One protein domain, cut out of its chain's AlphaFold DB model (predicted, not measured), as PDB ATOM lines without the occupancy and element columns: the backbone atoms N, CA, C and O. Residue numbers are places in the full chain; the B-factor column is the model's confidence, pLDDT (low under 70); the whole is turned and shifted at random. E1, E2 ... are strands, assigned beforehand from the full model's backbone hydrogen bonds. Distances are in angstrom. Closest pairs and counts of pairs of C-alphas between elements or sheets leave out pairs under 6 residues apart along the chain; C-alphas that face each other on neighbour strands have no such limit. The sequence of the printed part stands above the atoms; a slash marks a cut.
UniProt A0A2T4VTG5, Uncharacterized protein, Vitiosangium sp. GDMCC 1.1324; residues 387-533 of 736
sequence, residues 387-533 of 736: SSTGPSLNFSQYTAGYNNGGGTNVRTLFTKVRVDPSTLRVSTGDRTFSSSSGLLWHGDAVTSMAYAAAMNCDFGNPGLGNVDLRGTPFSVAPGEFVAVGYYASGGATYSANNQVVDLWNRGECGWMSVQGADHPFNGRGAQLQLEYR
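AT A GLANCE: This is residues 387 to 533 of the 736 residues of an uncharacterized protein of Vitiosangium sp. GDMCC 1.1324 (UniProt A0A2T4VTG5). A long, strongly twisted wall of nine strands forks at E1: E2 and E5 continue it on one side, while two branches, E9-E13-E12 and E8-E14-E11, leave on the other. A smaller twisted sheet, E3-E4-E15-E10, lies over part of this wall toward one end of the long axis, and the small hairpin E6-E7 sits at the other end. The 147 printed residues hold no named helix and fifteen named strands, E1 to E15 in chain order; the nine-stranded sheet is mixed, with E1 and E8 parallel, and the sheet in the order E3, E4, E15, E10 is antiparallel. The class is all strand, though under half of the residues, 71 of 147, are in named elements. The whole is compact, with a radius of gyration of the C-alphas of 13.9 A, and elongated, with spans of 42 by 27 by 24 A.

IN THESE COORDINATES: E1, residues 395 to 399, begins at C-alpha 395 (-19.822, -28.542, 37.851) and is 12.5 A long. E2, residues 410 to 414, measures 13.6 A, and E3, residues 416 to 420, 13.0 A. E4 holds residues 425 to 427, E5 residues 434 to 437, E6 residues 440 to 442 and E7 residues 444 to 446. E8, residues 453 to 457, is 13.8 A long; E9, residues 463 to 468, is 17.2 A. E10, residues 474 to 476, precedes E11, residues 481 to 485, 13.3 A, and E12, residues 490 to 494, 13.4 A. E13, residues 500 to 505, is 17.0 A long. E14, residues 508 to 514, is the longest strand by residues and measures 18.3 A from C-alpha 508 (-12.209, -13.327, 50.155). E15, residues 527 to 532, is 15.6 A long and ends at C-alpha 532 (-27.876, -21.153, 19.349).

HOW THE PARTS SIT: In the branched sheet E1 has three neighbours: E2 on one side, E8 and E9 on the other side. E1 and E2 are an antiparallel hairpin, with N 396 and O 412 at 2.9 A. E2 pairs antiparallel with the edge strand E5, with N 413 and O 435 at 2.8 A. E1 and E8 are parallel at 7 degrees, with N 455 and O 397 at 2.9 A; E1 and E9 are antiparallel, with N 397 and O 464 at 2.9 A. From E9 the antiparallel pairs run to E13, N 463 and O 505 at 2.8 A, and to the edge strand E12, N 493 and O 502 at 2.8 A; E12 and E13 are a hairpin. From E8 they run to E14, N 512 and O 454 at 2.8 A, and to the edge strand E11, N 511 and O 484 at 2.8 A. Between the two branches, the closest C-alphas of E11 and E12 are those of Ala 483 and Gly 490, 5.5 A apart. E2 runs on into E3 across a break of 1 residue, at 70 degrees. E3 and E4 are a hairpin, with N 427 and O 418 at 2.9 A. The pairing of E15 is staggered: residues 527 to 529 pair with E4, N 426 and O 528 at 2.8 A, and residues 530 to 532 with E10, N 531 and O 475 at 2.9 A. The closest C-alphas of E14 and E15 are those of Val 514 and Leu 528, 6.1 A apart. E5 runs on into E6 across a break of 2 residues, at 99 degrees; E6 and E7 are a hairpin, with N 446 and O 440 at 2.8 A.

THE WHOLE: The two C-alphas farthest apart, those of Gly 405 and Arg 533, are 43.1 A apart. The printed part has no cut. The link from E14 to E15, residues 515 to 526, is long. The mean pLDDT of the printed part is 94.4, and no printed residue is under 70.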
ATOM      1  N   SER A 387     -24.180 -33.538  27.552       83.31
ATOM      2  CA  SER A 387     -23.461 -34.754  27.133       83.31
ATOM      3  C   SER A 387     -22.136 -34.925  27.884       83.31
ATOM      4  O   SER A 387     -21.781 -36.028  28.304       83.31
ATOM      5  N   SER A 388     -21.423 -33.819  28.108       77.00
ATOM      6  CA  SER A 388     -20.167 -33.760  28.860       77.00
ATOM      7  C   SER A 388     -20.402 -33.941  30.366       77.00
ATOM      8  O   SER A 388     -20.583 -32.968  31.098       77.00
ATOM      9  N   THR A 389     -20.399 -35.185  30.851       80.19
ATOM     10  CA  THR A 389     -20.604 -35.513  32.276       80.19
ATOM     11  C   THR A 389     -19.396 -36.211  32.897       80.19
ATOM     12  O   THR A 389     -18.661 -36.945  32.241       80.19
ATOM     13  N   GLY A 390     -19.170 -35.963  34.187       83.12
ATOM     14  CA  GLY A 390     -18.059 -36.532  34.949       83.12
ATOM     15  C   GLY A 390     -17.692 -35.650  36.143       83.12
ATOM     16  O   GLY A 390     -18.279 -34.588  36.327       83.12
ATOM     17  N   PRO A 391     -16.706 -36.039  36.970       86.69
ATOM     18  CA  PRO A 391     -16.300 -35.224  38.112       86.69
ATOM     19  C   PRO A 391     -15.693 -33.876  37.690       86.69
ATOM     20  O   PRO A 391     -15.853 -32.895  38.410       86.69
ATOM     21  N   SER A 392     -15.011 -33.787  36.548       91.06
ATOM     22  CA  SER A 392     -14.346 -32.561  36.079       91.06
ATOM     23  C   SER A 392     -15.180 -31.701  35.120       91.06
ATOM     24  O   SER A 392     -14.659 -30.705  34.637       91.06
ATOM     25  N   LEU A 393     -16.431 -32.072  34.824       92.62
ATOM     26  CA  LEU A 393     -17.254 -31.455  33.773       92.62
ATOM     27  C   LEU A 393     -18.616 -31.021  34.328       92.62
ATOM     28  O   LEU A 393     -19.149 -31.695  35.207       92.62
ATOM     29  N   ASN A 394     -19.169 -29.919  33.809       97.44
ATOM     30  CA  ASN A 394     -20.484 -29.376  34.182       97.44
ATOM     31  C   ASN A 394     -20.714 -29.338  35.701       97.44
ATOM     32  O   ASN A 394     -21.642 -29.946  36.244       97.44
ATOM     33  N   PHE A 395     -19.826 -28.627  36.396       98.38
ATOM     34  CA  PHE A 395     -19.822 -28.542  37.851       98.38
ATOM     35  C   PHE A 395     -19.719 -27.106  38.353       98.38
ATOM     36  O   PHE A 395     -19.300 -26.188  37.648       98.38
ATOM     37  N   SER A 396     -20.075 -26.902  39.614       98.62
ATOM     38  CA  SER A 396     -19.892 -25.632  40.314       98.62
ATOM     39  C   SER A 396     -19.533 -25.896  41.774       98.62
ATOM     40  O   SER A 396     -20.069 -26.819  42.394       98.62
ATOM     41  N   GLN A 397     -18.559 -25.152  42.301       98.25
ATOM     42  CA  GLN A 397     -17.920 -25.442  43.585       98.25
ATOM     43  C   GLN A 397     -17.769 -24.186  44.442       98.25
ATOM     44  O   GLN A 397     -17.255 -23.160  43.989       98.25
ATOM     45  N   TYR A 398     -18.128 -24.319  45.718       97.62
ATOM     46  CA  TYR A 398     -17.663 -23.439  46.780       97.62
ATOM     47  C   TYR A 398     -16.573 -24.171  47.563       97.62
ATOM     48  O   TYR A 398     -16.824 -25.159  48.257       97.62
ATOM     49  N   THR A 399     -15.337 -23.704  47.407       96.94
ATOM     50  CA  THR A 399     -14.161 -24.248  48.091       96.94
ATOM     51  C   THR A 399     -14.129 -23.801  49.556       96.94
ATOM     52  O   THR A 399     -14.285 -22.615  49.866       96.94
ATOM     53  N   ALA A 400     -13.929 -24.759  50.465       94.62
ATOM     54  CA  ALA A 400     -13.767 -24.498  51.889       94.62
ATOM     55  C   ALA A 400     -12.450 -23.745  52.160       94.62
ATOM     56  O   ALA A 400     -11.476 -23.887  51.422       94.62
ATOM     57  N   GLY A 401     -12.434 -22.920  53.203       88.56
ATOM     58  CA  GLY A 401     -11.350 -21.979  53.492       88.56
ATOM     59  C   GLY A 401     -11.625 -21.190  54.772       88.56
ATOM     60  O   GLY A 401     -12.728 -21.260  55.311       88.56
ATOM     61  N   TYR A 402     -10.635 -20.461  55.290       87.19
ATOM     62  CA  TYR A 402     -10.647 -20.019  56.696       87.19
ATOM     63  C   TYR A 402     -11.807 -19.086  57.109       87.19
ATOM     64  O   TYR A 402     -12.142 -19.074  58.291       87.19
ATOM     65  N   ASN A 403     -12.440 -18.342  56.186       86.38
ATOM     66  CA  ASN A 403     -13.604 -17.496  56.503       86.38
ATOM     67  C   ASN A 403     -14.976 -18.176  56.302       86.38
ATOM     68  O   ASN A 403     -15.994 -17.548  56.598       86.38
ATOM     69  N   ASN A 404     -15.062 -19.426  55.819       83.94
ATOM     70  CA  ASN A 404     -16.274 -20.222  56.070       83.94
ATOM     71  C   ASN A 404     -16.175 -20.905  57.440       83.94
ATOM     72  O   ASN A 404     -15.087 -21.227  57.910       83.94
ATOM     73  N   GLY A 405     -17.322 -21.104  58.099       80.06
ATOM     74  CA  GLY A 405     -17.429 -21.580  59.488       80.06
ATOM     75  C   GLY A 405     -17.116 -23.069  59.676       80.06
ATOM     76  O   GLY A 405     -17.862 -23.781  60.345       80.06
ATOM     77  N   GLY A 406     -16.043 -23.552  59.050       85.38
ATOM     78  CA  GLY A 406     -15.713 -24.963  58.908       85.38
ATOM     79  C   GLY A 406     -16.553 -25.674  57.845       85.38
ATOM     80  O   GLY A 406     -17.615 -25.203  57.423       85.38
ATOM     81  N   GLY A 407     -16.064 -26.837  57.411       92.50
ATOM     82  CA  GLY A 407     -16.753 -27.682  56.444       92.50
ATOM     83  C   GLY A 407     -15.827 -28.414  55.478       92.50
ATOM     84  O   GLY A 407     -14.668 -28.699  55.770       92.50
ATOM     85  N   THR A 408     -16.385 -28.722  54.314       96.25
ATOM     86  CA  THR A 408     -15.762 -29.369  53.154       96.25
ATOM     87  C   THR A 408     -16.266 -28.684  51.886       96.25
ATOM     88  O   THR A 408     -17.344 -28.088  51.904       96.25
ATOM     89  N   ASN A 409     -15.508 -28.758  50.786       97.25
ATOM     90  CA  ASN A 409     -15.887 -28.137  49.512       97.25
ATOM     91  C   ASN A 409     -17.297 -28.572  49.094       97.25
ATOM     92  O   ASN A 409     -17.517 -29.755  48.829       97.25
ATOM     93  N   VAL A 410     -18.227 -27.622  48.989       98.31
ATOM     94  CA  VAL A 410     -19.562 -27.892  48.450       98.31
ATOM     95  C   VAL A 410     -19.449 -27.932  46.941       98.31
ATOM     96  O   VAL A 410     -18.977 -26.974  46.326       98.31
ATOM     97  N   ARG A 411     -19.858 -29.044  46.336       98.25
ATOM     98  CA  ARG A 411     -19.617 -29.307  44.922       98.25
ATOM     99  C   ARG A 411     -20.829 -29.950  44.277       98.25
ATOM    100  O   ARG A 411     -21.235 -31.042  44.667       98.25
ATOM    101  N   THR A 412     -21.378 -29.278  43.274       98.62
ATOM    102  CA  THR A 412     -22.589 -29.704  42.572       98.62
ATOM    103  C   THR A 412     -22.258 -30.046  41.122       98.62
ATOM    104  O   THR A 412     -21.592 -29.269  40.440       98.62
ATOM    105  N   LEU A 413     -22.686 -31.229  40.680       98.44
ATOM    106  CA  LEU A 413     -22.581 -31.746  39.314       98.44
ATOM    107  C   LEU A 413     -23.946 -31.636  38.629       98.44
ATOM    108  O   LEU A 413     -24.970 -31.889  39.267       98.44
ATOM    109  N   PHE A 414     -23.967 -31.328  37.335       98.19
ATOM    110  CA  PHE A 414     -25.195 -31.144  36.560       98.19
ATOM    111  C   PHE A 414     -25.243 -32.116  35.377       98.19
ATOM    112  O   PHE A 414     -24.272 -32.262  34.640       98.19
ATOM    113  N   THR A 415     -26.387 -32.780  35.190       96.75
ATOM    114  CA  THR A 415     -26.634 -33.676  34.036       96.75
ATOM    115  C   THR A 415     -27.623 -33.081  33.034       96.75
ATOM    116  O   THR A 415     -27.599 -33.422  31.852       96.75
ATOM    117  N   LYS A 416     -28.478 -32.164  33.498       97.81
ATOM    118  CA  LYS A 416     -29.308 -31.280  32.679       97.81
ATOM    119  C   LYS A 416     -29.455 -29.937  33.388       97.81
ATOM    120  O   LYS A 416     -29.334 -29.882  34.613       97.81
ATOM    121  N   VAL A 417     -29.769 -28.886  32.639       98.31
ATOM    122  CA  VAL A 417     -30.047 -27.542  33.174       98.31
ATOM    123  C   VAL A 417     -31.342 -26.995  32.585       98.31
ATOM    124  O   VAL A 417     -31.607 -27.176  31.397       98.31
ATOM    125  N   ARG A 418     -32.177 -26.366  33.420       98.44
ATOM    126  CA  ARG A 418     -33.483 -25.843  32.993       98.44
ATOM    127  C   ARG A 418     -33.287 -24.639  32.080       98.44
ATOM    128  O   ARG A 418     -32.570 -23.715  32.461       98.44
ATOM    129  N   VAL A 419     -33.932 -24.639  30.917       98.19
ATOM    130  CA  VAL A 419     -33.786 -23.601  29.888       98.19
ATOM    131  C   VAL A 419     -35.152 -23.055  29.479       98.19
ATOM    132  O   VAL A 419     -36.109 -23.806  29.365       98.19
ATOM    133  N   ASP A 420     -35.259 -21.749  29.260       97.31
ATOM    134  CA  ASP A 420     -36.400 -21.143  28.569       97.31
ATOM    135  C   ASP A 420     -36.186 -21.281  27.047       97.31
ATOM    136  O   ASP A 420     -35.236 -20.690  26.523       97.31
ATOM    137  N   PRO A 421     -37.033 -22.029  26.311       94.75
ATOM    138  CA  PRO A 421     -36.859 -22.249  24.873       94.75
ATOM    139  C   PRO A 421     -37.072 -20.985  24.025       94.75
ATOM    140  O   PRO A 421     -36.620 -20.932  22.881       94.75
ATOM    141  N   SER A 422     -37.760 -19.974  24.564       93.69
ATOM    142  CA  SER A 422     -38.096 -18.731  23.864       93.69
ATOM    143  C   SER A 422     -37.015 -17.656  24.000       93.69
ATOM    144  O   SER A 422     -36.801 -16.882  23.068       93.69
ATOM    145  N   THR A 423     -36.297 -17.629  25.130       96.06
ATOM    146  CA  THR A 423     -35.201 -16.672  25.381       96.06
ATOM    147  C   THR A 423     -33.806 -17.301  25.379       96.06
ATOM    148  O   THR A 423     -32.821 -16.568  25.437       96.06
ATOM    149  N   LEU A 424     -33.701 -18.634  25.300       97.12
ATOM    150  CA  LEU A 424     -32.462 -19.416  25.444       97.12
ATOM    151  C   LEU A 424     -31.710 -19.140  26.757       97.12
ATOM    152  O   LEU A 424     -30.480 -19.148  26.804       97.12
ATOM    153  N   ARG A 425     -32.452 -18.883  27.839       97.94
ATOM    154  CA  ARG A 425     -31.886 -18.581  29.159       97.94
ATOM    155  C   ARG A 425     -31.904 -19.794  30.068       97.94
ATOM    156  O   ARG A 425     -32.954 -20.391  30.285       97.94
ATOM    157  N   VAL A 426     -30.745 -20.139  30.621       98.38
ATOM    158  CA  VAL A 426     -30.599 -21.212  31.606       98.38
ATOM    159  C   VAL A 426     -30.782 -20.671  33.021       98.38
ATOM    160  O   VAL A 426     -30.031 -19.813  33.488       98.38
ATOM    161  N   SER A 427     -31.754 -21.237  33.731       98.19
ATOM    162  CA  SER A 427     -32.070 -20.909  35.118       98.19
ATOM    163  C   SER A 427     -31.072 -21.589  36.061       98.19
ATOM    164  O   SER A 427     -31.328 -22.679  36.567       98.19
ATOM    165  N   THR A 428     -29.931 -20.945  36.313       98.31
ATOM    166  CA  THR A 428     -28.789 -21.541  37.045       98.31
ATOM    167  C   THR A 428     -29.093 -21.996  38.477       98.31
ATOM    168  O   THR A 428     -28.416 -22.885  38.986       98.31
ATOM    169  N   GLY A 429     -30.110 -21.419  39.127       97.75
ATOM    170  CA  GLY A 429     -30.587 -21.848  40.447       97.75
ATOM    171  C   GLY A 429     -31.413 -23.145  40.442       97.75
ATOM    172  O   GLY A 429     -31.736 -23.666  41.510       97.75
ATOM    173  N   ASP A 430     -31.766 -23.679  39.267       98.25
ATOM    174  CA  ASP A 430     -32.467 -24.957  39.158       98.25
ATOM    175  C   ASP A 430     -31.530 -26.128  39.491       98.25
ATOM    176  O   ASP A 430     -30.381 -26.180  39.052       98.25
ATOM    177  N   ARG A 431     -32.023 -27.073  40.295       96.44
ATOM    178  CA  ARG A 431     -31.246 -28.209  40.814       96.44
ATOM    179  C   ARG A 431     -31.854 -29.571  40.464       96.44
ATOM    180  O   ARG A 431     -31.332 -30.587  40.920       96.44
ATOM    181  N   THR A 432     -32.909 -29.610  39.647       98.00
ATOM    182  CA  THR A 432     -33.746 -30.801  39.394       98.00
ATOM    183  C   THR A 432     -32.956 -31.995  38.843       98.00
ATOM    184  O   THR A 432     -33.200 -33.131  39.236       98.00
ATOM    185  N   PHE A 433     -31.947 -31.741  38.001       97.50
ATOM    186  CA  PHE A 433     -31.052 -32.766  37.435       97.50
ATOM    187  C   PHE A 433     -29.589 -32.597  37.887       97.50
ATOM    188  O   PHE A 433     -28.647 -32.861  37.127       97.50
ATOM    189  N   SER A 434     -29.411 -32.153  39.135       97.56
ATOM    190  CA  SER A 434     -28.111 -31.977  39.787       97.56
ATOM    191  C   SER A 434     -27.889 -32.975  40.929       97.56
ATOM    192  O   SER A 434     -28.837 -33.479  41.530       97.56
ATOM    193  N   SER A 435     -26.627 -33.244  41.260       97.81
ATOM    194  CA  SER A 435     -26.233 -33.947  42.485       97.81
ATOM    195  C   SER A 435     -25.163 -33.142  43.216       97.81
ATOM    196  O   SER A 435     -24.354 -32.468  42.584       97.81
ATOM    197  N   SER A 436     -25.169 -33.164  44.549       98.12
ATOM    198  CA  SER A 436     -24.286 -32.317  45.359       98.12
ATOM    199  C   SER A 436     -23.630 -33.090  46.494       98.12
ATOM    200  O   SER A 436     -24.239 -33.992  47.072       98.12
ATOM    201  N   SER A 437     -22.398 -32.719  46.823       97.88
ATOM    202  CA  SER A 437     -21.641 -33.240  47.961       97.88
ATOM    203  C   SER A 437     -20.944 -32.113  48.727       97.88
ATOM    204  O   SER A 437     -20.817 -30.993  48.231       97.88
ATOM    205  N   GLY A 438     -20.509 -32.417  49.951       97.56
ATOM    206  CA  GLY A 438     -19.911 -31.448  50.870       97.56
ATOM    207  C   GLY A 438     -20.932 -30.641  51.679       97.56
ATOM    208  O   GLY A 438     -22.144 -30.743  51.486       97.56
ATOM    209  N   LEU A 439     -20.413 -29.867  52.628       96.69
ATOM    210  CA  LEU A 439     -21.155 -28.981  53.529       96.69
ATOM    211  C   LEU A 439     -20.178 -27.946  54.091       96.69
ATOM    212  O   LEU A 439     -19.135 -28.342  54.613       96.69
ATOM    213  N   LEU A 440     -20.525 -26.660  54.050       95.44
ATOM    214  CA  LEU A 440     -19.795 -25.584  54.736       95.44
ATOM    215  C   LEU A 440     -20.753 -24.501  55.244       95.44
ATOM    216  O   LEU A 440     -21.917 -24.469  54.848       95.44
ATOM    217  N   TRP A 441     -20.267 -23.605  56.103       94.31
ATOM    218  CA  TRP A 441     -21.077 -22.533  56.696       94.31
ATOM    219  C   TRP A 441     -20.702 -21.145  56.169       94.31
ATOM    220  O   TRP A 441     -19.545 -20.735  56.247       94.31
ATOM    221  N   HIS A 442     -21.694 -20.395  55.686       90.81
ATOM    222  CA  HIS A 442     -21.558 -19.009  55.231       90.81
ATOM    223  C   HIS A 442     -22.810 -18.223  55.653       90.81
ATOM    224  O   HIS A 442     -23.731 -18.009  54.867       90.81
ATOM    225  N   GLY A 443     -22.887 -17.900  56.950       90.12
ATOM    226  CA  GLY A 443     -24.130 -17.508  57.624       90.12
ATOM    227  C   GLY A 443     -25.054 -18.714  57.820       90.12
ATOM    228  O   GLY A 443     -25.213 -19.194  58.937       90.12
ATOM    229  N   ASP A 444     -25.570 -19.244  56.712       91.75
ATOM    230  CA  ASP A 444     -26.369 -20.469  56.640       91.75
ATOM    231  C   ASP A 444     -25.520 -21.697  56.243       91.75
ATOM    232  O   ASP A 444     -24.364 -21.584  55.820       91.75
ATOM    233  N   ALA A 445     -26.119 -22.890  56.336       95.81
ATOM    234  CA  ALA A 445     -25.550 -24.133  55.817       95.81
ATOM    235  C   ALA A 445     -25.601 -24.168  54.279       95.81
ATOM    236  O   ALA A 445     -26.675 -24.221  53.674       95.81
ATOM    237  N   VAL A 446     -24.440 -24.193  53.630       97.75
ATOM    238  CA  VAL A 446     -24.297 -24.327  52.177       97.75
ATOM    239  C   VAL A 446     -24.223 -25.812  51.818       97.75
ATOM    240  O   VAL A 446     -23.370 -26.532  52.331       97.75
ATOM    241  N   THR A 447     -25.117 -26.279  50.943       97.94
ATOM    242  CA  THR A 447     -25.266 -27.709  50.579       97.94
ATOM    243  C   THR A 447     -25.224 -27.973  49.073       97.94
ATOM    244  O   THR A 447     -25.047 -29.110  48.637       97.94
ATOM    245  N   SER A 448     -25.397 -26.935  48.253       98.12
ATOM    246  CA  SER A 448     -25.309 -27.011  46.789       98.12
ATOM    247  C   SER A 448     -24.998 -25.650  46.182       98.12
ATOM    248  O   SER A 448     -25.346 -24.629  46.770       98.12
ATOM    249  N   MET A 449     -24.379 -25.645  45.008       98.38
ATOM    250  CA  MET A 449     -24.136 -24.462  44.184       98.38
ATOM    251  C   MET A 449     -25.193 -24.327  43.090       98.38
ATOM    252  O   MET A 449     -25.802 -25.318  42.683       98.38
ATOM    253  N   ALA A 450     -25.388 -23.106  42.599       98.25
ATOM    254  CA  ALA A 450     -25.993 -22.878  41.291       98.25
ATOM    255  C   ALA A 450     -25.069 -23.377  40.169       98.25
ATOM    256  O   ALA A 450     -23.860 -23.502  40.366       98.25
ATOM    257  N   TYR A 451     -25.634 -23.633  38.991       98.50
ATOM    258  CA  TYR A 451     -24.855 -23.894  37.781       98.50
ATOM    259  C   TYR A 451     -24.031 -22.662  37.382       98.50
ATOM    260  O   TYR A 451     -24.438 -21.528  37.627       98.50
ATOM    261  N   ALA A 452     -22.891 -22.888  36.728       98.00
ATOM    262  CA  ALA A 452     -21.991 -21.833  36.271       98.00
ATOM    263  C   ALA A 452     -21.553 -20.864  37.401       98.00
ATOM    264  O   ALA A 452     -21.613 -19.636  37.269       98.00
ATOM    265  N   ALA A 453     -21.113 -21.425  38.536       98.25
ATOM    266  CA  ALA A 453     -20.618 -20.681  39.694       98.25
ATOM    267  C   ALA A 453     -19.308 -21.254  40.276       98.25
ATOM    268  O   ALA A 453     -19.121 -22.467  40.384       98.25
ATOM    269  N   ALA A 454     -18.419 -20.363  40.714       98.25
ATOM    270  CA  ALA A 454     -17.152 -20.672  41.375       98.25
ATOM    271  C   ALA A 454     -16.952 -19.725  42.573       98.25
ATOM    272  O   ALA A 454     -16.783 -18.524  42.379       98.25
ATOM    273  N   MET A 455     -16.977 -20.236  43.809       96.69
ATOM    274  CA  MET A 455     -16.972 -19.422  45.041       96.69
ATOM    275  C   MET A 455     -15.905 -19.878  46.048       96.69
ATOM    276  O   MET A 455     -15.560 -21.058  46.118       96.69
ATOM    277  N   ASN A 456     -15.373 -18.953  46.846       95.62
ATOM    278  CA  ASN A 456     -14.436 -19.249  47.934       95.62
ATOM    279  C   ASN A 456     -14.388 -18.105  48.961       95.62
ATOM    280  O   ASN A 456     -14.655 -16.948  48.645       95.62
ATOM    281  N   CYS A 457     -13.994 -18.443  50.188       94.44
ATOM    282  CA  CYS A 457     -13.811 -17.513  51.309       94.44
ATOM    283  C   CYS A 457     -12.361 -17.542  51.829       94.44
ATOM    284  O   CYS A 457     -12.127 -17.624  53.031       94.44
ATOM    285  N   ASP A 458     -11.391 -17.563  50.910       91.12
ATOM    286  CA  ASP A 458      -9.962 -17.735  51.209       91.12
ATOM    287  C   ASP A 458      -9.108 -17.455  49.960       91.12
ATOM    288  O   ASP A 458      -9.268 -18.132  48.943       91.12
ATOM    289  N   PHE A 459      -8.170 -16.506  50.040       88.94
ATOM    290  CA  PHE A 459      -7.243 -16.173  48.949       88.94
ATOM    291  C   PHE A 459      -6.361 -17.353  48.489       88.94
ATOM    292  O   PHE A 459      -5.944 -17.397  47.329       88.94
ATOM    293  N   GLY A 460      -6.059 -18.307  49.378       87.25
ATOM    294  CA  GLY A 460      -5.205 -19.457  49.079       87.25
ATOM    295  C   GLY A 460      -5.895 -20.550  48.257       87.25
ATOM    296  O   GLY A 460      -5.249 -21.200  47.434       87.25
ATOM    297  N   ASN A 461      -7.205 -20.733  48.444       90.56
ATOM    298  CA  ASN A 461      -7.956 -21.879  47.930       90.56
ATOM    299  C   ASN A 461      -9.045 -21.435  46.933       90.56
ATOM    300  O   ASN A 461     -10.110 -20.978  47.355       90.56
ATOM    301  N   PRO A 462      -8.813 -21.556  45.610       94.94
ATOM    302  CA  PRO A 462      -9.733 -21.022  44.614       94.94
ATOM    303  C   PRO A 462     -11.080 -21.747  44.581       94.94
ATOM    304  O   PRO A 462     -11.148 -22.976  44.649       94.94
ATOM    305  N   GLY A 463     -12.151 -20.980  44.384       96.50
ATOM    306  CA  GLY A 463     -13.430 -21.481  43.889       96.50
ATOM    307  C   GLY A 463     -13.282 -21.922  42.437       96.50
ATOM    308  O   GLY A 463     -12.516 -21.305  41.695       96.50
ATOM    309  N   LEU A 464     -13.998 -22.972  42.030       98.06
ATOM    310  CA  LEU A 464     -13.899 -23.562  40.689       98.06
ATOM    311  C   LEU A 464     -15.286 -23.876  40.115       98.06
ATOM    312  O   LEU A 464     -16.200 -24.251  40.846       98.06
ATOM    313  N   GLY A 465     -15.426 -23.800  38.800       98.06
ATOM    314  CA  GLY A 465     -16.614 -24.236  38.074       98.06
ATOM    315  C   GLY A 465     -16.281 -24.527  36.616       98.06
ATOM    316  O   GLY A 465     -15.258 -24.076  36.109       98.06
ATOM    317  N   ASN A 466     -17.140 -25.284  35.947       98.38
ATOM    318  CA  ASN A 466     -17.019 -25.596  34.529       98.38
ATOM    319  C   ASN A 466     -18.418 -25.658  33.908       98.38
ATOM    320  O   ASN A 466     -19.310 -26.318  34.444       98.38
ATOM    321  N   VAL A 467     -18.578 -24.987  32.772       98.31
ATOM    322  CA  VAL A 467     -19.714 -25.114  31.853       98.31
ATOM    323  C   VAL A 467     -19.207 -25.834  30.611       98.31
ATOM    324  O   VAL A 467     -18.194 -25.421  30.053       98.31
ATOM    325  N   ASP A 468     -19.883 -26.895  30.173       95.50
ATOM    326  CA  ASP A 468     -19.493 -27.669  28.991       95.50
ATOM    327  C   ASP A 468     -20.733 -28.098  28.190       95.50
ATOM    328  O   ASP A 468     -21.407 -29.084  28.490       95.50
ATOM    329  N   LEU A 469     -21.033 -27.313  27.161       93.38
ATOM    330  CA  LEU A 469     -22.175 -27.449  26.260       93.38
ATOM    331  C   LEU A 469     -21.828 -28.257  24.995       93.38
ATOM    332  O   LEU A 469     -22.602 -28.264  24.034       93.38
ATOM    333  N   ARG A 470     -20.670 -28.932  24.954       86.31
ATOM    334  CA  ARG A 470     -20.270 -29.752  23.800       86.31
ATOM    335  C   ARG A 470     -21.249 -30.911  23.599       86.31
ATOM    336  O   ARG A 470     -21.781 -31.479  24.551       86.31
ATOM    337  N   GLY A 471     -21.511 -31.243  22.336       77.81
ATOM    338  CA  GLY A 471     -22.588 -32.166  21.961       77.81
ATOM    339  C   GLY A 471     -23.993 -31.547  22.002       77.81
ATOM    340  O   GLY A 471     -24.962 -32.259  21.759       77.81
ATOM    341  N   THR A 472     -24.119 -30.240  22.265       87.56
ATOM    342  CA  THR A 472     -25.364 -29.469  22.103       87.56
ATOM    343  C   THR A 472     -25.184 -28.382  21.031       87.56
ATOM    344  O   THR A 472     -24.049 -27.965  20.782       87.56
ATOM    345  N   PRO A 473     -26.264 -27.870  20.409       89.56
ATOM    346  CA  PRO A 473     -26.198 -26.759  19.460       89.56
ATOM    347  C   PRO A 473     -26.197 -25.387  20.167       89.56
ATOM    348  O   PRO A 473     -26.779 -24.423  19.675       89.56
ATOM    349  N   PHE A 474     -25.577 -25.285  21.346       93.88
ATOM    350  CA  PHE A 474     -25.536 -24.055  22.139       93.88
ATOM    351  C   PHE A 474     -24.123 -23.699  22.598       93.88
ATOM    352  O   PHE A 474     -23.282 -24.570  22.825       93.88
ATOM    353  N   SER A 475     -23.882 -22.405  22.788       94.62
ATOM    354  CA  SER A 475     -22.720 -21.862  23.496       94.62
ATOM    355  C   SER A 475     -23.150 -20.841  24.541       94.62
ATOM    356  O   SER A 475     -24.256 -20.310  24.472       94.62
ATOM    357  N   VAL A 476     -22.257 -20.512  25.472       96.69
ATOM    358  CA  VAL A 476     -22.466 -19.379  26.381       96.69
ATOM    359  C   VAL A 476     -22.244 -18.065  25.628       96.69
ATOM    360  O   VAL A 476     -21.298 -17.962  24.842       96.69
ATOM    361  N   ALA A 477     -23.080 -17.055  25.876       95.25
ATOM    362  CA  ALA A 477     -22.868 -15.728  25.308       95.25
ATOM    363  C   ALA A 477     -21.568 -15.070  25.850       95.25
ATOM    364  O   ALA A 477     -21.163 -15.314  26.998       95.25
ATOM    365  N   PRO A 478     -20.866 -14.236  25.059       91.00
ATOM    366  CA  PRO A 478     -19.687 -13.513  25.533       91.00
ATOM    367  C   PRO A 478     -20.027 -12.513  26.649       91.00
ATOM    368  O   PRO A 478     -20.888 -11.657  26.475       91.00
ATOM    369  N   GLY A 479     -19.293 -12.560  27.764       91.44
ATOM    370  CA  GLY A 479     -19.372 -11.545  28.828       91.44
ATOM    371  C   GLY A 479     -20.403 -11.799  29.935       91.44
ATOM    372  O   GLY A 479     -20.534 -10.964  30.823       91.44
ATOM    373  N   GLU A 480     -21.079 -12.950  29.934       96.44
ATOM    374  CA  GLU A 480     -22.088 -13.340  30.940       96.44
ATOM    375  C   GLU A 480     -21.566 -13.414  32.388       96.44
ATOM    376  O   GLU A 480     -22.351 -13.366  33.337       96.44
ATOM    377  N   PHE A 481     -20.253 -13.568  32.573       98.00
ATOM    378  CA  PHE A 481     -19.628 -13.886  33.857       98.00
ATOM    379  C   PHE A 481     -18.964 -12.680  34.530       98.00
ATOM    380  O   PHE A 481     -18.182 -11.952  33.919       98.00
ATOM    381  N   VAL A 482     -19.233 -12.512  35.826       97.38
ATOM    382  CA  VAL A 482     -18.757 -11.402  36.660       97.38
ATOM    383  C   VAL A 482     -18.192 -11.889  37.998       97.38
ATOM    384  O   VAL A 482     -18.718 -12.815  38.617       97.38
ATOM    385  N   ALA A 483     -17.130 -11.227  38.468       97.12
ATOM    386  CA  ALA A 483     -16.606 -11.394  39.822       97.12
ATOM    387  C   ALA A 483     -17.363 -10.458  40.782       97.12
ATOM    388  O   ALA A 483     -17.333  -9.240  40.607       97.12
ATOM    389  N   VAL A 484     -18.049 -11.016  41.782       95.38
ATOM    390  CA  VAL A 484     -18.908 -10.286  42.735       95.38
ATOM    391  C   VAL A 484     -18.664 -10.796  44.161       95.38
ATOM    392  O   VAL A 484     -18.169 -11.902  44.349       95.38
ATOM    393  N   GLY A 485     -18.970  -9.983  45.174       94.12
ATOM    394  CA  GLY A 485     -18.764 -10.299  46.593       94.12
ATOM    395  C   GLY A 485     -17.576  -9.550  47.204       94.12
ATOM    396  O   GLY A 485     -17.064  -8.591  46.621       94.12
ATOM    397  N   TYR A 486     -17.154  -9.953  48.402       93.94
ATOM    398  CA  TYR A 486     -16.059  -9.292  49.119       93.94
ATOM    399  C   TYR A 486     -14.701  -9.703  48.513       93.94
ATOM    400  O   TYR A 486     -14.521 -10.840  48.076       93.94
ATOM    401  N   TYR A 487     -13.802  -8.719  48.351       94.19
ATOM    402  CA  TYR A 487     -12.546  -8.787  47.579       94.19
ATOM    403  C   TYR A 487     -12.557  -9.767  46.387       94.19
ATOM    404  O   TYR A 487     -11.652 -10.590  46.235       94.19
ATOM    405  N   ALA A 488     -13.601  -9.707  45.551       94.19
ATOM    406  CA  ALA A 488     -13.780 -10.636  44.442       94.19
ATOM    407  C   ALA A 488     -12.633 -10.526  43.423       94.19
ATOM    408  O   ALA A 488     -12.190  -9.434  43.070       94.19
ATOM    409  N   SER A 489     -12.134 -11.675  42.966       95.62
ATOM    410  CA  SER A 489     -10.965 -11.770  42.090       95.62
ATOM    411  C   SER A 489     -11.044 -13.095  41.350       95.62
ATOM    412  O   SER A 489     -10.725 -14.142  41.910       95.62
ATOM    413  N   GLY A 490     -11.551 -13.072  40.122       95.00
ATOM    414  CA  GLY A 490     -11.908 -14.277  39.384       95.00
ATOM    415  C   GLY A 490     -11.853 -14.082  37.878       95.00
ATOM    416  O   GLY A 490     -11.722 -12.961  37.390       95.00
ATOM    417  N   GLY A 491     -11.978 -15.183  37.144       96.81
ATOM    418  CA  GLY A 491     -11.960 -15.195  35.686       96.81
ATOM    419  C   GLY A 491     -12.841 -16.296  35.104       96.81
ATOM    420  O   GLY A 491     -13.083 -17.320  35.744       96.81
ATOM    421  N   ALA A 492     -13.290 -16.066  33.873       97.94
ATOM    422  CA  ALA A 492     -13.981 -17.036  33.036       97.94
ATOM    423  C   ALA A 492     -13.164 -17.242  31.754       97.94
ATOM    424  O   ALA A 492     -12.961 -16.299  30.986       97.94
ATOM    425  N   THR A 493     -12.670 -18.457  31.536       97.56
ATOM    426  CA  THR A 493     -11.847 -18.819  30.374       97.56
ATOM    427  C   THR A 493     -12.709 -19.584  29.379       97.56
ATOM    428  O   THR A 493     -13.039 -20.743  29.611       97.56
ATOM    429  N   TYR A 494     -13.084 -18.929  28.281       94.44
ATOM    430  CA  TYR A 494     -13.898 -19.513  27.213       94.44
ATOM    431  C   TYR A 494     -13.034 -20.323  26.226       94.44
ATOM    432  O   TYR A 494     -11.914 -19.925  25.894       94.44
ATOM    433  N   SER A 495     -13.572 -21.423  25.694       88.75
ATOM    434  CA  SER A 495     -13.052 -22.074  24.484       88.75
ATOM    435  C   SER A 495     -13.263 -21.191  23.248       88.75
ATOM    436  O   SER A 495     -14.144 -20.336  23.230       88.75
ATOM    437  N   ALA A 496     -12.524 -21.444  22.161       79.81
ATOM    438  CA  ALA A 496     -12.645 -20.680  20.909       79.81
ATOM    439  C   ALA A 496     -14.059 -20.693  20.275       79.81
ATOM    440  O   ALA A 496     -14.368 -19.853  19.436       79.81
ATOM    441  N   ASN A 497     -14.920 -21.634  20.678       79.94
ATOM    442  CA  ASN A 497     -16.318 -21.745  20.256       79.94
ATOM    443  C   ASN A 497     -17.338 -21.447  21.381       79.94
ATOM    444  O   ASN A 497     -18.519 -21.738  21.213       79.94
ATOM    445  N   ASN A 498     -16.898 -20.908  22.525       91.62
ATOM    446  CA  ASN A 498     -17.699 -20.596  23.719       91.62
ATOM    447  C   ASN A 498     -18.547 -21.760  24.292       91.62
ATOM    448  O   ASN A 498     -19.445 -21.528  25.106       91.62
ATOM    449  N   GLN A 499     -18.309 -23.008  23.874       92.50
ATOM    450  CA  GLN A 499     -19.039 -24.173  24.387       92.50
ATOM    451  C   GLN A 499     -18.459 -24.710  25.693       92.50
ATOM    452  O   GLN A 499     -19.182 -25.370  26.432       92.50
ATOM    453  N   VAL A 500     -17.188 -24.434  25.994       94.12
ATOM    454  CA  VAL A 500     -16.589 -24.724  27.301       94.12
ATOM    455  C   VAL A 500     -16.202 -23.407  27.957       94.12
ATOM    456  O   VAL A 500     -15.602 -22.554  27.301       94.12
ATOM    457  N   VAL A 501     -16.535 -23.239  29.235       98.00
ATOM    458  CA  VAL A 501     -16.080 -22.105  30.046       98.00
ATOM    459  C   VAL A 501     -15.622 -22.603  31.411       98.00
ATOM    460  O   VAL A 501     -16.427 -23.106  32.197       98.00
ATOM    461  N   ASP A 502     -14.334 -22.433  31.702       98.12
ATOM    462  CA  ASP A 502     -13.763 -22.713  33.019       98.12
ATOM    463  C   ASP A 502     -13.809 -21.455  33.890       98.12
ATOM    464  O   ASP A 502     -13.306 -20.394  33.517       98.12
ATOM    465  N   LEU A 503     -14.425 -21.578  35.064       98.31
ATOM    466  CA  LEU A 503     -14.658 -20.495  36.015       98.31
ATOM    467  C   LEU A 503     -13.750 -20.661  37.232       98.31
ATOM    468  O   LEU A 503     -13.649 -21.750  37.802       98.31
ATOM    469  N   TRP A 504     -13.147 -19.567  37.690       97.75
ATOM    470  CA  TRP A 504     -12.399 -19.547  38.943       97.75
ATOM    471  C   TRP A 504     -12.595 -18.241  39.715       97.75
ATOM    472  O   TRP A 504     -12.790 -17.180  39.125       97.75
ATOM    473  N   ASN A 505     -12.484 -18.312  41.040       96.62
ATOM    474  CA  ASN A 505     -12.358 -17.147  41.921       96.62
ATOM    475  C   ASN A 505     -11.297 -17.424  43.000       96.62
ATOM    476  O   ASN A 505     -11.090 -18.568  43.386       96.62
ATOM    477  N   ARG A 506     -10.589 -16.385  43.443       93.38
ATOM    478  CA  ARG A 506      -9.516 -16.367  44.459       93.38
ATOM    479  C   ARG A 506      -9.717 -15.219  45.461       93.38
ATOM    480  O   ARG A 506      -8.773 -14.796  46.114       93.38
ATOM    481  N   GLY A 507     -10.930 -14.674  45.539       89.06
ATOM    482  CA  GLY A 507     -11.279 -13.580  46.445       89.06
ATOM    483  C   GLY A 507     -11.589 -14.036  47.872       89.06
ATOM    484  O   GLY A 507     -11.679 -15.232  48.154       89.06
ATOM    485  N   GLU A 508     -11.814 -13.077  48.764       92.00
ATOM    486  CA  GLU A 508     -12.209 -13.327  50.155       92.00
ATOM    487  C   GLU A 508     -13.731 -13.220  50.294       92.00
ATOM    488  O   GLU A 508     -14.261 -12.159  50.580       92.00
ATOM    489  N   CYS A 509     -14.449 -14.323  50.082       93.19
ATOM    490  CA  CYS A 509     -15.916 -14.358  50.010       93.19
ATOM    491  C   CYS A 509     -16.472 -13.628  48.777       93.19
ATOM    492  O   CYS A 509     -17.520 -12.978  48.817       93.19
ATOM    493  N   GLY A 510     -15.764 -13.807  47.662       94.88
ATOM    494  CA  GLY A 510     -16.251 -13.514  46.322       94.88
ATOM    495  C   GLY A 510     -16.666 -14.780  45.571       94.88
ATOM    496  O   GLY A 510     -16.310 -15.905  45.939       94.88
ATOM    497  N   TRP A 511     -17.384 -14.582  44.475       96.75
ATOM    498  CA  TRP A 511     -17.742 -15.602  43.502       96.75
ATOM    499  C   TRP A 511     -17.555 -15.082  42.077       96.75
ATOM    500  O   TRP A 511     -17.785 -13.909  41.791       96.75
ATOM    501  N   MET A 512     -17.172 -15.985  41.178       97.81
ATOM    502  CA  MET A 512     -17.306 -15.817  39.738       97.81
ATOM    503  C   MET A 512     -18.570 -16.565  39.308       97.81
ATOM    504  O   MET A 512     -18.661 -17.780  39.496       97.81
ATOM    505  N   SER A 513     -19.572 -15.849  38.800       97.75
ATOM    506  CA  SER A 513     -20.818 -16.440  38.296       97.75
ATOM    507  C   SER A 513     -21.539 -15.474  37.348       97.75
ATOM    508  O   SER A 513     -21.002 -14.432  36.980       97.75
ATOM    509  N   VAL A 514     -22.736 -15.851  36.912       97.12
ATOM    510  CA  VAL A 514     -23.553 -15.140  35.923       97.12
ATOM    511  C   VAL A 514     -23.985 -13.764  36.437       97.12
ATOM    512  O   VAL A 514     -24.265 -13.597  37.627       97.12
ATOM    513  N   GLN A 515     -24.077 -12.773  35.548       94.12
ATOM    514  CA  GLN A 515     -24.516 -11.425  35.905       94.12
ATOM    515  C   GLN A 515     -25.869 -11.437  36.640       94.12
ATOM    516  O   GLN A 515     -26.863 -11.994  36.179       94.12
ATOM    517  N   GLY A 516     -25.901 -10.793  37.811       93.19
ATOM    518  CA  GLY A 516     -27.079 -10.740  38.682       93.19
ATOM    519  C   GLY A 516     -27.219 -11.911  39.663       93.19
ATOM    520  O   GLY A 516     -28.173 -11.916  40.437       93.19
ATOM    521  N   ALA A 517     -26.295 -12.880  39.678       94.81
ATOM    522  CA  ALA A 517     -26.304 -13.958  40.665       94.81
ATOM    523  C   ALA A 517     -25.840 -13.452  42.044       94.81
ATOM    524  O   ALA A 517     -24.663 -13.144  42.244       94.81
ATOM    525  N   ASP A 518     -26.768 -13.401  43.001       93.25
ATOM    526  CA  ASP A 518     -26.498 -13.107  44.411       93.25
ATOM    527  C   ASP A 518     -26.360 -14.403  45.225       93.25
ATOM    528  O   ASP A 518     -27.249 -15.255  45.166       93.25
ATOM    529  N   HIS A 519     -25.262 -14.539  45.985       93.75
ATOM    530  CA  HIS A 519     -24.958 -15.692  46.848       93.75
ATOM    531  C   HIS A 519     -25.308 -17.048  46.183       93.75
ATOM    532  O   HIS A 519     -26.265 -17.689  46.619       93.75
ATOM    533  N   PRO A 520     -24.591 -17.477  45.117       96.25
ATOM    534  CA  PRO A 520     -25.046 -18.480  44.134       96.25
ATOM    535  C   PRO A 520     -25.053 -19.937  44.646       96.25
ATOM    536  O   PRO A 520     -24.372 -20.821  44.121       96.25
ATOM    537  N   PHE A 521     -25.823 -20.195  45.700       96.75
ATOM    538  CA  PHE A 521     -25.919 -21.467  46.400       96.75
ATOM    539  C   PHE A 521     -27.339 -21.765  46.908       96.75
ATOM    540  O   PHE A 521     -28.212 -20.901  46.967       96.75
ATOM    541  N   ASN A 522     -27.586 -23.030  47.263       96.69
ATOM    542  CA  ASN A 522     -28.859 -23.566  47.758       96.69
ATOM    543  C   ASN A 522     -30.084 -23.272  46.854       96.69
ATOM    544  O   ASN A 522     -31.223 -23.311  47.317       96.69
ATOM    545  N   GLY A 523     -29.862 -23.018  45.560       93.75
ATOM    546  CA  GLY A 523     -30.895 -22.675  44.575       93.75
ATOM    547  C   GLY A 523     -31.058 -21.176  44.286       93.75
ATOM    548  O   GLY A 523     -31.876 -20.812  43.445       93.75
ATOM    549  N   ARG A 524     -30.276 -20.295  44.927       96.25
ATOM    550  CA  ARG A 524     -30.112 -18.902  44.478       96.25
ATOM    551  C   ARG A 524     -29.219 -18.877  43.238       96.25
ATOM    552  O   ARG A 524     -28.191 -19.544  43.230       96.25
ATOM    553  N   GLY A 525     -29.584 -18.108  42.216       95.19
ATOM    554  CA  GLY A 525     -28.835 -17.992  40.963       95.19
ATOM    555  C   GLY A 525     -29.450 -16.949  40.027       95.19
ATOM    556  O   GLY A 525     -30.387 -16.249  40.408       95.19
ATOM    557  N   ALA A 526     -28.934 -16.864  38.802       97.12
ATOM    558  CA  ALA A 526     -29.396 -15.951  37.750       97.12
ATOM    559  C   ALA A 526     -29.736 -16.688  36.437       97.12
ATOM    560  O   ALA A 526     -29.799 -17.920  36.395       97.12
ATOM    561  N   GLN A 527     -29.984 -15.924  35.372       97.81
ATOM    562  CA  GLN A 527     -30.316 -16.427  34.040       97.81
ATOM    563  C   GLN A 527     -29.093 -16.318  33.124       97.81
ATOM    564  O   GLN A 527     -28.704 -15.208  32.780       97.81
ATOM    565  N   LEU A 528     -28.506 -17.455  32.751       98.31
ATOM    566  CA  LEU A 528     -27.370 -17.542  31.827       98.31
ATOM    567  C   LEU A 528     -27.871 -17.491  30.383       98.31
ATOM    568  O   LEU A 528     -28.635 -18.368  29.979       98.31
ATOM    569  N   GLN A 529     -27.440 -16.510  29.599       98.00
ATOM    570  CA  GLN A 529     -27.779 -16.417  28.184       98.00
ATOM    571  C   GLN A 529     -26.977 -17.433  27.361       98.00
ATOM    572  O   GLN A 529     -25.741 -17.420  27.342       98.00
ATOM    573  N   LEU A 530     -27.692 -18.290  26.633       97.31
ATOM    574  CA  LEU A 530     -27.117 -19.122  25.582       97.31
ATOM    575  C   LEU A 530     -27.330 -18.491  24.202       97.31
ATOM    576  O   LEU A 530     -28.305 -17.773  23.963       97.31
ATOM    577  N   GLU A 531     -26.426 -18.818  23.285       95.12
ATOM    578  CA  GLU A 531     -26.536 -18.569  21.848       95.12
ATOM    579  C   GLU A 531     -26.780 -19.910  21.145       95.12
ATOM    580  O   GLU A 531     -26.062 -20.878  21.409       95.12
ATOM    581  N   TYR A 532     -27.753 -19.988  20.231       91.50
ATOM    582  CA  TYR A 532     -27.876 -21.153  19.349       91.50
ATOM    583  C   TYR A 532     -26.787 -21.103  18.272       91.50
ATOM    584  O   TYR A 532     -26.700 -20.128  17.523       91.50
ATOM    585  N   ARG A 533     -26.005 -22.177  18.144       83.44
ATOM    586  CA  ARG A 533     -25.066 -22.394  17.038       83.44
ATOM    587  C   ARG A 533     -25.567 -23.521  16.152       83.44
ATOM    588  O   ARG A 533     -25.987 -24.569  16.638       83.44
TER     589      ARG A 533